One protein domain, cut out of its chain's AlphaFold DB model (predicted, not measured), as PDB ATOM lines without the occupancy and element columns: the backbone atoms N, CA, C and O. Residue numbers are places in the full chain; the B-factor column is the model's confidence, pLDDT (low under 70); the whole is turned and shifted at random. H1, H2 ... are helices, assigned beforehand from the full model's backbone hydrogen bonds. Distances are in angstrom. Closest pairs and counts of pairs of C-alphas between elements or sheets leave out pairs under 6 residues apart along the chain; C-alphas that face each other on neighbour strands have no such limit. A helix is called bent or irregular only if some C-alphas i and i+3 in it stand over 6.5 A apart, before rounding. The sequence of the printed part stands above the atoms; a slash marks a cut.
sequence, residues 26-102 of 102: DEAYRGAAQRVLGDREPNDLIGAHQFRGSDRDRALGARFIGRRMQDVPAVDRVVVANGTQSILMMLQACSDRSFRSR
ATOM      1  N   ASP A  26     129.685 232.686 177.866       95.25
ATOM      2  CA  ASP A  26     129.573 233.398 176.585       95.25
ATOM      3  C   ASP A  26     130.444 234.654 176.546       95.25
ATOM      4  O   ASP A  26     131.115 234.899 175.544       95.25
ATOM      5  N   GLU A  27     130.471 235.430 177.631       96.62
ATOM      6  CA  GLU A  27     131.310 236.627 177.724       96.62
ATOM      7  C   GLU A  27     132.797 236.270 177.603       96.62
ATOM      8  O   GLU A  27     133.518 236.849 176.786       96.62
ATOM      9  N   ALA A  28     133.244 235.254 178.346       94.50
ATOM     10  CA  ALA A  28     134.632 234.811 178.342       94.50
ATOM     11  C   ALA A  28     135.065 234.270 176.970       94.50
ATOM     12  O   ALA A  28     136.125 234.645 176.463       94.50
ATOM     13  N   TYR A  29     134.245 233.422 176.339       93.69
ATOM     14  CA  TYR A  29     134.545 232.881 175.011       93.69
ATOM     15  C   TYR A  29     134.517 233.960 173.934       93.69
ATOM     16  O   TYR A  29     135.411 233.991 173.085       93.69
ATOM     17  N   ARG A  30     133.533 234.865 173.972       96.19
ATOM     18  CA  ARG A  30     133.432 235.963 173.005       96.19
ATOM     19  C   ARG A  30     134.632 236.894 173.108       96.19
ATOM     20  O   ARG A  30     135.243 237.178 172.082       96.19
ATOM     21  N   GLY A  31     135.004 237.306 174.320       96.56
ATOM     22  CA  GLY A  31     136.178 238.150 174.542       96.56
ATOM     23  C   GLY A  31     137.474 237.470 174.093       96.56
ATOM     24  O   GLY A  31     138.296 238.090 173.420       96.56
ATOM     25  N   ALA A  32     137.638 236.175 174.385       93.38
ATOM     26  CA  ALA A  32     138.798 235.410 173.929       93.38
ATOM     27  C   ALA A  32     138.867 235.312 172.394       93.38
ATOM     28  O   ALA A  32     139.926 235.554 171.818       93.38
ATOM     29  N   ALA A  33     137.749 235.001 171.732       93.31
ATOM     30  CA  ALA A  33     137.685 234.912 170.275       93.31
ATOM     31  C   ALA A  33     137.970 236.267 169.611       93.31
ATOM     32  O   ALA A  33     138.800 236.338 168.708       93.31
ATOM     33  N   GLN A  34     137.346 237.345 170.097       95.56
ATOM     34  CA  GLN A  34     137.594 238.707 169.612       95.56
ATOM     35  C   GLN A  34     139.062 239.091 169.753       95.56
ATOM     36  O   GLN A  34     139.649 239.611 168.811       95.56
ATOM     37  N   ARG A  35     139.671 238.788 170.901       93.44
ATOM     38  CA  ARG A  35     141.086 239.065 171.122       93.44
ATOM     39  C   ARG A  35     141.984 238.294 170.157       93.44
ATOM     40  O   ARG A  35     142.879 238.880 169.569       93.44
ATOM     41  N   VAL A  36     141.760 236.991 169.985       89.56
ATOM     42  CA  VAL A  36     142.588 236.166 169.086       89.56
ATOM     43  C   VAL A  36     142.490 236.649 167.642       89.56
ATOM     44  O   VAL A  36     143.510 236.702 166.963       89.56
ATOM     45  N   LEU A  37     141.286 237.012 167.195       90.00
ATOM     46  CA  LEU A  37     141.042 237.509 165.841       90.00
ATOM     47  C   LEU A  37     141.501 238.960 165.638       90.00
ATOM     48  O   LEU A  37     141.768 239.344 164.508       90.00
ATOM     49  N   GLY A  38     141.571 239.765 166.701       92.25
ATOM     50  CA  GLY A  38     142.072 241.142 166.647       92.25
ATOM     51  C   GLY A  38     143.596 241.251 166.761       92.25
ATOM     52  O   GLY A  38     144.184 242.150 166.173       92.25
ATOM     53  N   ASP A  39     144.238 240.333 167.492       89.69
ATOM     54  CA  ASP A  39     145.685 240.352 167.753       89.69
ATOM     55  C   ASP A  39     146.507 239.633 166.654       89.69
ATOM     56  O   ASP A  39     147.739 239.613 166.738       89.69
ATOM     57  N   ARG A  40     145.872 238.966 165.674       83.31
ATOM     58  CA  ARG A  40     146.555 238.135 164.661       83.31
ATOM     59  C   ARG A  40     145.925 238.235 163.282       83.31
ATOM     60  O   ARG A  40     144.703 238.225 163.159       83.31
ATOM     61  N   GLU A  41     146.763 238.198 162.249       85.06
ATOM     62  CA  GLU A  41     146.287 238.044 160.878       85.06
ATOM     63  C   GLU A  41     145.671 236.648 160.683       85.06
ATOM     64  O   GLU A  41     146.237 235.654 161.152       85.06
ATOM     65  N   PRO A  42     144.543 236.514 159.962       81.00
ATOM     66  CA  PRO A  42     143.904 235.218 159.738       81.00
ATOM     67  C   PRO A  42     144.833 234.165 159.124       81.00
ATOM     68  O   PRO A  42     144.754 232.995 159.489       81.00
ATOM     69  N   ASN A  43     145.749 234.571 158.241       84.00
ATOM     70  CA  ASN A  43     146.731 233.658 157.648       84.00
ATOM     71  C   ASN A  43     147.714 233.089 158.681       84.00
ATOM     72  O   ASN A  43     148.109 231.933 158.555       84.00
ATOM     73  N   ASP A  44     148.039 233.833 159.740       78.56
ATOM     74  CA  ASP A  44     148.910 233.352 160.822       78.56
ATOM     75  C   ASP A  44     148.204 232.330 161.729       78.56
ATOM     76  O   ASP A  44     148.847 231.608 162.496       78.56
ATOM     77  N   LEU A  45     146.868 232.278 161.672       76.25
ATOM     78  CA  LEU A  45     146.050 231.292 162.380       76.25
ATOM     79  C   LEU A  45     145.935 229.976 161.602       76.25
ATOM     80  O   LEU A  45     145.663 228.935 162.205       76.25
ATOM     81  N   ILE A  46     146.184 229.997 160.289       76.06
ATOM     82  CA  ILE A  46     146.255 228.805 159.436       76.06
ATOM     83  C   ILE A  46     147.643 228.173 159.628       76.06
ATOM     84  O   ILE A  46     148.521 228.208 158.770       76.06
ATOM     85  N   GLY A  47     147.874 227.637 160.824       65.06
ATOM     86  CA  GLY A  47     149.118 226.964 161.180       65.06
ATOM     87  C   GLY A  47     149.219 225.560 160.581       65.06
ATOM     88  O   GLY A  47     148.224 224.846 160.443       65.06
ATOM     89  N   ALA A  48     150.447 225.131 160.278       62.75
ATOM     90  CA  ALA A  48     150.745 223.749 159.914       62.75
ATOM     91  C   ALA A  48     150.373 222.774 161.047       62.75
ATOM     92  O   ALA A  48     150.408 223.121 162.229       62.75
ATOM     93  N   HIS A  49     150.051 221.531 160.683       64.38
ATOM     94  CA  HIS A  49     149.668 220.488 161.630       64.38
ATOM     95  C   HIS A  49     150.778 220.223 162.662       64.38
ATOM     96  O   HIS A  49     151.838 219.686 162.333       64.38
ATOM     97  N   GLN A  50     150.517 220.530 163.933       73.44
ATOM     98  CA  GLN A  50     151.435 220.238 165.034       73.44
ATOM     99  C   GLN A  50     150.947 218.994 165.771       73.44
ATOM    100  O   GLN A  50     149.963 219.049 166.503       73.44
ATOM    101  N   PHE A  51     151.641 217.867 165.583       76.25
ATOM    102  CA  PHE A  51     151.207 216.543 166.061       76.25
ATOM    103  C   PHE A  51     150.888 216.491 167.566       76.25
ATOM    104  O   PHE A  51     150.039 215.712 167.985       76.25
ATOM    105  N   ARG A  52     151.545 217.329 168.380       82.25
ATOM    106  CA  ARG A  52     151.332 217.409 169.837       82.25
ATOM    107  C   ARG A  52     150.718 218.738 170.296       82.25
ATOM    108  O   ARG A  52     150.654 218.988 171.503       82.25
ATOM    109  N   GLY A  53     150.306 219.582 169.353       86.38
ATOM    110  CA  GLY A  53     150.032 221.000 169.568       86.38
ATOM    111  C   GLY A  53     151.291 221.860 169.635       86.38
ATOM    112  O   GLY A  53     152.410 221.341 169.619       86.38
ATOM    113  N   SER A  54     151.091 223.175 169.728       88.31
ATOM    114  CA  SER A  54     152.188 224.142 169.781       88.31
ATOM    115  C   SER A  54     152.860 224.240 171.132       88.31
ATOM    116  O   SER A  54     152.241 223.998 172.165       88.31
ATOM    117  N   ASP A  55     154.137 224.625 171.138       90.12
ATOM    118  CA  ASP A  55     154.888 224.830 172.381       90.12
ATOM    119  C   ASP A  55     154.199 225.856 173.283       90.12
ATOM    120  O   ASP A  55     154.107 225.660 174.497       90.12
ATOM    121  N   ARG A  56     153.618 226.901 172.678       89.62
ATOM    122  CA  ARG A  56     152.786 227.882 173.380       89.62
ATOM    123  C   ARG A  56     151.586 227.212 174.049       89.62
ATOM    124  O   ARG A  56     151.374 227.413 175.245       89.62
ATOM    125  N   ASP A  57     150.808 226.429 173.308       91.00
ATOM    126  CA  ASP A  57     149.579 225.821 173.833       91.00
ATOM    127  C   ASP A  57     149.882 224.762 174.892       91.00
ATOM    128  O   ASP A  57     149.185 224.672 175.902       91.00
ATOM    129  N   ARG A  58     150.969 224.007 174.721       94.50
ATOM    130  CA  ARG A  58     151.433 223.008 175.691       94.50
ATOM    131  C   ARG A  58     151.894 223.660 176.992       94.50
ATOM    132  O   ARG A  58     151.526 223.185 178.066       94.50
ATOM    133  N   ALA A  59     152.633 224.770 176.920       94.94
ATOM    134  CA  ALA A  59     153.045 225.528 178.103       94.94
ATOM    135  C   ALA A  59     151.841 226.141 178.844       94.94
ATOM    136  O   ALA A  59     151.750 226.063 180.073       94.94
ATOM    137  N   LEU A  60     150.879 226.704 178.104       94.38
ATOM    138  CA  LEU A  60     149.635 227.223 178.682       94.38
ATOM    139  C   LEU A  60     148.785 226.104 179.302       94.38
ATOM    140  O   LEU A  60     148.258 226.282 180.402       94.38
ATOM    141  N   GLY A  61     148.701 224.947 178.644       93.88
ATOM    142  CA  GLY A  61     148.017 223.755 179.142       93.88
ATOM    143  C   GLY A  61     148.626 223.230 180.442       93.88
ATOM    144  O   GLY A  61     147.892 222.994 181.402       93.88
ATOM    145  N   ALA A  62     149.958 223.142 180.518       95.75
ATOM    146  CA  ALA A  62     150.671 222.764 181.739       95.75
ATOM    147  C   ALA A  62     150.304 223.688 182.909       95.75
ATOM    148  O   ALA A  62     149.870 223.227 183.967       95.75
ATOM    149  N   ARG A  63     150.382 225.008 182.692       95.31
ATOM    150  CA  ARG A  63     150.019 226.009 183.706       95.31
ATOM    151  C   ARG A  63     148.545 225.927 184.108       95.31
ATOM    152  O   ARG A  63     148.225 226.124 185.276       95.31
ATOM    153  N   PHE A  64     147.641 225.675 183.161       94.44
ATOM    154  CA  PHE A  64     146.209 225.561 183.440       94.44
ATOM    155  C   PHE A  64     145.884 224.333 184.295       94.44
ATOM    156  O   PHE A  64     145.144 224.452 185.274       94.44
ATOM    157  N   ILE A  65     146.446 223.173 183.948       94.25
ATOM    158  CA  ILE A  65     146.240 221.916 184.679       94.25
ATOM    159  C   ILE A  65     146.892 221.985 186.062       94.25
ATOM    160  O   ILE A  65     146.287 221.539 187.033       94.25
ATOM    161  N   GLY A  66     148.054 222.634 186.181       95.38
ATOM    162  CA  GLY A  66     148.734 222.854 187.459       95.38
ATOM    163  C   GLY A  66     147.908 223.631 188.492       95.38
ATOM    164  O   GLY A  66     148.161 223.515 189.679       95.38
ATOM    165  N   ARG A  67     146.856 224.359 188.084       95.06
ATOM    166  CA  ARG A  67     145.903 224.976 189.034       95.06
ATOM    167  C   ARG A  67     145.024 223.956 189.767       95.06
ATOM    168  O   ARG A  67     144.335 224.327 190.710       95.06
ATOM    169  N   ARG A  68     144.963 222.718 189.274       93.62
ATOM    170  CA  ARG A  68     144.099 221.630 189.765       93.62
ATOM    171  C   ARG A  68     144.890 220.400 190.214       93.62
ATOM    172  O   ARG A  68     144.282 219.419 190.627       93.62
ATOM    173  N   MET A  69     146.214 220.438 190.103       91.25
ATOM    174  CA  MET A  69     147.119 219.367 190.516       91.25
ATOM    175  C   MET A  69     148.056 219.877 191.611       91.25
ATOM    176  O   MET A  69     148.168 221.081 191.814       91.25
ATOM    177  N   GLN A  70     148.710 218.957 192.324       93.25
ATOM    178  CA  GLN A  70     149.695 219.316 193.350       93.25
ATOM    179  C   GLN A  70     150.908 220.029 192.740       93.25
ATOM    180  O   GLN A  70     151.378 221.009 193.305       93.25
ATOM    181  N   ASP A  71     151.334 219.587 191.554       92.62
ATOM    182  CA  ASP A  71     152.462 220.151 190.819       92.62
ATOM    183  C   ASP A  71     152.080 220.501 189.378       92.62
ATOM    184  O   ASP A  71     151.177 219.911 188.772       92.62
ATOM    185  N   VAL A  72     152.808 221.459 188.799       95.75
ATOM    186  CA  VAL A  72     152.696 221.790 187.376       95.75
ATOM    187  C   VAL A  72     153.386 220.687 186.561       95.75
ATOM    188  O   VAL A  72     154.584 220.465 186.747       95.75
ATOM    189  N   PRO A  73     152.687 220.002 185.639       94.69
ATOM    190  CA  PRO A  73     153.314 218.973 184.820       94.69
ATOM    191  C   PRO A  73     154.357 219.586 183.880       94.69
ATOM    192  O   PRO A  73     154.182 220.690 183.362       94.69
ATOM    193  N   ALA A  74     155.423 218.837 183.609       95.12
ATOM    194  CA  ALA A  74     156.422 219.238 182.629       95.12
ATOM    195  C   ALA A  74     155.790 219.388 181.228       95.12
ATOM    196  O   ALA A  74     154.939 218.593 180.819       95.12
ATOM    197  N   VAL A  75     156.190 220.426 180.486       94.25
ATOM    198  CA  VAL A  75     155.593 220.789 179.182       94.25
ATOM    199  C   VAL A  75     155.751 219.663 178.151       94.25
ATOM    200  O   VAL A  75     154.871 219.421 177.320       94.25
ATOM    201  N   ASP A  76     156.846 218.912 178.237       93.00
ATOM    202  CA  ASP A  76     157.130 217.725 177.428       93.00
ATOM    203  C   ASP A  76     156.148 216.565 177.662       93.00
ATOM    204  O   ASP A  76     156.051 215.681 176.812       93.00
ATOM    205  N   ARG A  77     155.358 216.602 178.742       91.31
ATOM    206  CA  ARG A  77     154.289 215.639 179.054       91.31
ATOM    207  C   ARG A  77     152.892 216.109 178.652       91.31
ATOM    208  O   ARG A  77     151.946 215.333 178.741       91.31
ATOM    209  N   VAL A  78     152.750 217.345 178.177       93.06
ATOM    210  CA  VAL A  78     151.467 217.891 177.716       93.06
ATOM    211  C   VAL A  78     151.318 217.699 176.209       93.06
ATOM    212  O   VAL A  78     152.239 217.977 175.433       93.06
ATOM    213  N   VAL A  79     150.143 217.219 175.804       92.12
ATOM    214  CA  VAL A  79     149.715 217.056 174.411       92.12
ATOM    215  C   VAL A  79     148.385 217.780 174.238       92.12
ATOM    216  O   VAL A  79     147.480 217.610 175.054       92.12
ATOM    217  N   VAL A  80     148.267 218.572 173.176       91.00
ATOM    218  CA  VAL A  80     147.011 219.210 172.761       91.00
ATOM    219  C   VAL A  80     146.498 218.485 171.521       91.00
ATOM    220  O   VAL A  80     147.263 218.224 170.596       91.00
ATOM    221  N   ALA A  81     145.214 218.136 171.514       90.31
ATOM    222  CA  ALA A  81     144.582 217.387 170.433       90.31
ATOM    223  C   ALA A  81     143.124 217.822 170.232       90.31
ATOM    224  O   ALA A  81     142.531 218.460 171.104       90.31
ATOM    225  N   ASN A  82     142.532 217.400 169.111       88.38
ATOM    226  CA  ASN A  82     141.151 217.694 168.708       88.38
ATOM    227  C   ASN A  82     140.109 216.859 169.483       88.38
ATOM    228  O   ASN A  82     139.172 216.304 168.913       88.38
ATOM    229  N   GLY A  83     140.285 216.762 170.799       89.69
ATOM    230  CA  GLY A  83     139.411 216.033 171.711       89.69
ATOM    231  C   GLY A  83     139.983 214.705 172.206       89.69
ATOM    232  O   GLY A  83     140.987 214.183 171.717       89.69
ATOM    233  N   THR A  84     139.311 214.148 173.215       91.50
ATOM    234  CA  THR A  84     139.746 212.945 173.941       91.50
ATOM    235  C   THR A  84     139.885 211.723 173.034       91.50
ATOM    236  O   THR A  84     140.813 210.940 173.211       91.50
ATOM    237  N   GLN A  85     139.014 211.570 172.034       91.88
ATOM    238  CA  GLN A  85     139.066 210.435 171.103       91.88
ATOM    239  C   GLN A  85     140.390 210.377 170.328       91.88
ATOM    240  O   GLN A  85     140.986 209.308 170.218       91.88
ATOM    241  N   SER A  86     140.915 211.523 169.876       90.88
ATOM    242  CA  SER A  86     142.219 211.573 169.204       90.88
ATOM    243  C   SER A  86     143.351 211.094 170.116       90.88
ATOM    244  O   SER A  86     144.234 210.366 169.667       90.88
ATOM    245  N   ILE A  87     143.316 211.458 171.403       91.50
ATOM    246  CA  ILE A  87     144.308 211.007 172.390       91.50
ATOM    247  C   ILE A  87     144.214 209.495 172.610       91.50
ATOM    248  O   ILE A  87     145.240 208.818 172.612       91.50
ATOM    249  N   LEU A  88     143.004 208.950 172.755       92.81
ATOM    250  CA  LEU A  88     142.805 207.512 172.957       92.81
ATOM    251  C   LEU A  88     143.336 206.696 171.774       92.81
ATOM    252  O   LEU A  88     144.063 205.727 171.988       92.81
ATOM    253  N   MET A  89     143.059 207.133 170.543       90.88
ATOM    254  CA  MET A  89     143.601 206.495 169.340       90.88
ATOM    255  C   MET A  89     145.135 206.506 169.320       90.88
ATOM    256  O   MET A  89     145.759 205.494 168.998       90.88
ATOM    257  N   MET A  90     145.760 207.631 169.688       88.12
ATOM    258  CA  MET A  90     147.223 207.728 169.771       88.12
ATOM    259  C   MET A  90     147.801 206.767 170.814       88.12
ATOM    260  O   MET A  90     148.788 206.087 170.540       88.12
ATOM    261  N   LEU A  91     147.182 206.686 171.995       90.19
ATOM    262  CA  LEU A  91     147.631 205.795 173.065       90.19
ATOM    263  C   LEU A  91     147.535 204.324 172.650       90.19
ATOM    264  O   LEU A  91     148.513 203.596 172.801       90.19
ATOM    265  N   GLN A  92     146.414 203.910 172.053       90.06
ATOM    266  CA  GLN A  92     146.230 202.546 171.541       90.06
ATOM    267  C   GLN A  92     147.298 202.181 170.498       90.06
ATOM    268  O   GLN A  92     147.955 201.147 170.614       90.06
ATOM    269  N   ALA A  93     147.552 203.069 169.533       85.56
ATOM    270  CA  ALA A  93     148.557 202.841 168.493       85.56
ATOM    271  C   ALA A  93     150.003 202.753 169.031       85.56
ATOM    272  O   ALA A  93     150.868 202.134 168.399       85.56
ATOM    273  N   CYS A  94     150.292 203.391 170.168       79.81
ATOM    274  CA  CYS A  94     151.586 203.308 170.852       79.81
ATOM    275  C   CYS A  94     151.718 202.028 171.696       79.81
ATOM    276  O   CYS A  94     152.801 201.435 171.753       79.81
ATOM    277  N   SER A  95     150.627 201.578 172.319       77.62
ATOM    278  CA  SER A  95     150.591 200.337 173.097       77.62
ATOM    279  C   SER A  95     150.812 199.101 172.220       77.62
ATOM    280  O   SER A  95     151.651 198.265 172.558       77.62
ATOM    281  N   ASP A  96     150.172 199.030 171.050       69.06
ATOM    282  CA  ASP A  96     150.322 197.895 170.122       69.06
ATOM    283  C   ASP A  96     151.737 197.772 169.542       69.06
ATOM    284  O   ASP A  96     152.262 196.671 169.351       69.06
ATOM    285  N   ARG A  97     152.400 198.907 169.288       59.62
ATOM    286  CA  ARG A  97     153.781 198.923 168.781       59.62
ATOM    287  C   ARG A  97     154.788 198.397 169.796       59.62
ATOM    288  O   ARG A  97     155.738 197.732 169.404       59.62
ATOM    289  N   SER A  98     154.546 198.650 171.079       58.16
ATOM    290  CA  SER A  98     155.388 198.158 172.173       58.16
ATOM    291  C   SER A  98     155.212 196.651 172.421       58.16
ATOM    292  O   SER A  98     156.108 196.016 172.973       58.16
ATOM    293  N   PHE A  99     154.073 196.078 172.007       51.59
ATOM    294  CA  PHE A  99     153.787 194.642 172.073       51.59
ATOM    295  C   PHE A  99     154.335 193.870 170.862       51.59
ATOM    296  O   PHE A  99     154.778 192.743 171.024       51.59
ATOM    297  N   ARG A 100     154.362 194.469 169.661       54.25
ATOM    298  CA  ARG A 100     154.935 193.845 168.445       54.25
ATOM    299  C   ARG A 100     156.465 193.855 168.368       54.25
ATOM    300  O   ARG A 100     157.021 193.174 167.514       54.25
ATOM    301  N   SER A 101     157.139 194.658 169.189       56.50
ATOM    302  CA  SER A 101     158.607 194.715 169.260       56.50
ATOM    303  C   SER A 101     159.196 193.853 170.388       56.50
ATOM    304  O   SER A 101     160.360 194.040 170.743       56.50
ATOM    305  N   ARG A 102     158.392 192.971 170.989       46.84
ATOM    306  CA  ARG A 102     158.799 191.902 171.909       46.84
ATOM    307  C   ARG A 102     158.352 190.569 171.327       46.84
ATOM    308  O   ARG A 102     159.045 189.576 171.618       46.84
TER     309      ARG A 102
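What this domain is: This is residues 26 to 102 of the 102 residues of an uncharacterized protein of Bradyrhizobium hipponense (UniProt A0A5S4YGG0). Four helices are strung out along an open, winding chain, and no helix touches another. H3 and the unnamed stretch of residues 67 to 83, which folds back beside it, make a loose body; residues 26 to 35 of H1 stick out toward one end, and residues 88 to 102, mostly the outer part of H4, stick out as an arm toward the other. The very short H2 sits between H1 and the body. The printed part has 77 residues, with four named helices in the order H1, H2, H3, H4 and no named strand; the class is all helix, with 46 residues in the helices. The whole is loose, with a radius of gyration of the C-alphas of 16.3 A, and it is elongated, but only just, with spans of 52 by 34 by 22 A.

How they stand to each other: H1, residues 26 to 38, and H2, residues 42 to 45, meet only through their link, a tight one of 3 residues. H3, residues 55 to 66, is apart from H1 and also from H2, which a short link of 9 residues joins to it. H4, residues 84 to 100, is apart from H1, H2 and H3. Residues 38 to 44, of which 42 to 44 belong to H2, stand free. In H1 and H3 every O i to N i+4 pair is within hydrogen-bond range, and in H4 12 of 13 are. H2 is too short for such a pair, but its 1 pair of O i and N i+3 is within range.

Where its parts are: H1 runs from Asp 26, with its C-alpha at (129.573, 233.398, 176.585), to Gly 38, 17.7 A from first to last C-alpha. H2 runs from Pro 42 to Leu 45. H3 runs from Asp 55, with its C-alpha at (154.888, 224.830, 172.381), to Gly 66 and measures 16.4 A. H4, the longest helix, with 17 residues, runs from Thr 84 to Arg 100 over 25.0 A and ends at C-alpha 100, (154.935, 193.845, 168.445). No helix is bent.

The domain as a whole: The two C-alphas farthest apart are those of Glu 27 and Arg 102, 52.8 A. Without the stretches that stand free, the body of 45 residues spans 35 by 26 by 18 A. The printed part has no cut and ends at Arg 102, the chain's last residue. The link from H3 to H4, 17 residues, is long. The mean pLDDT of the printed part is 86.1; the model's confidence is low, under 70, in residues 47 to 49 and 96 to 102.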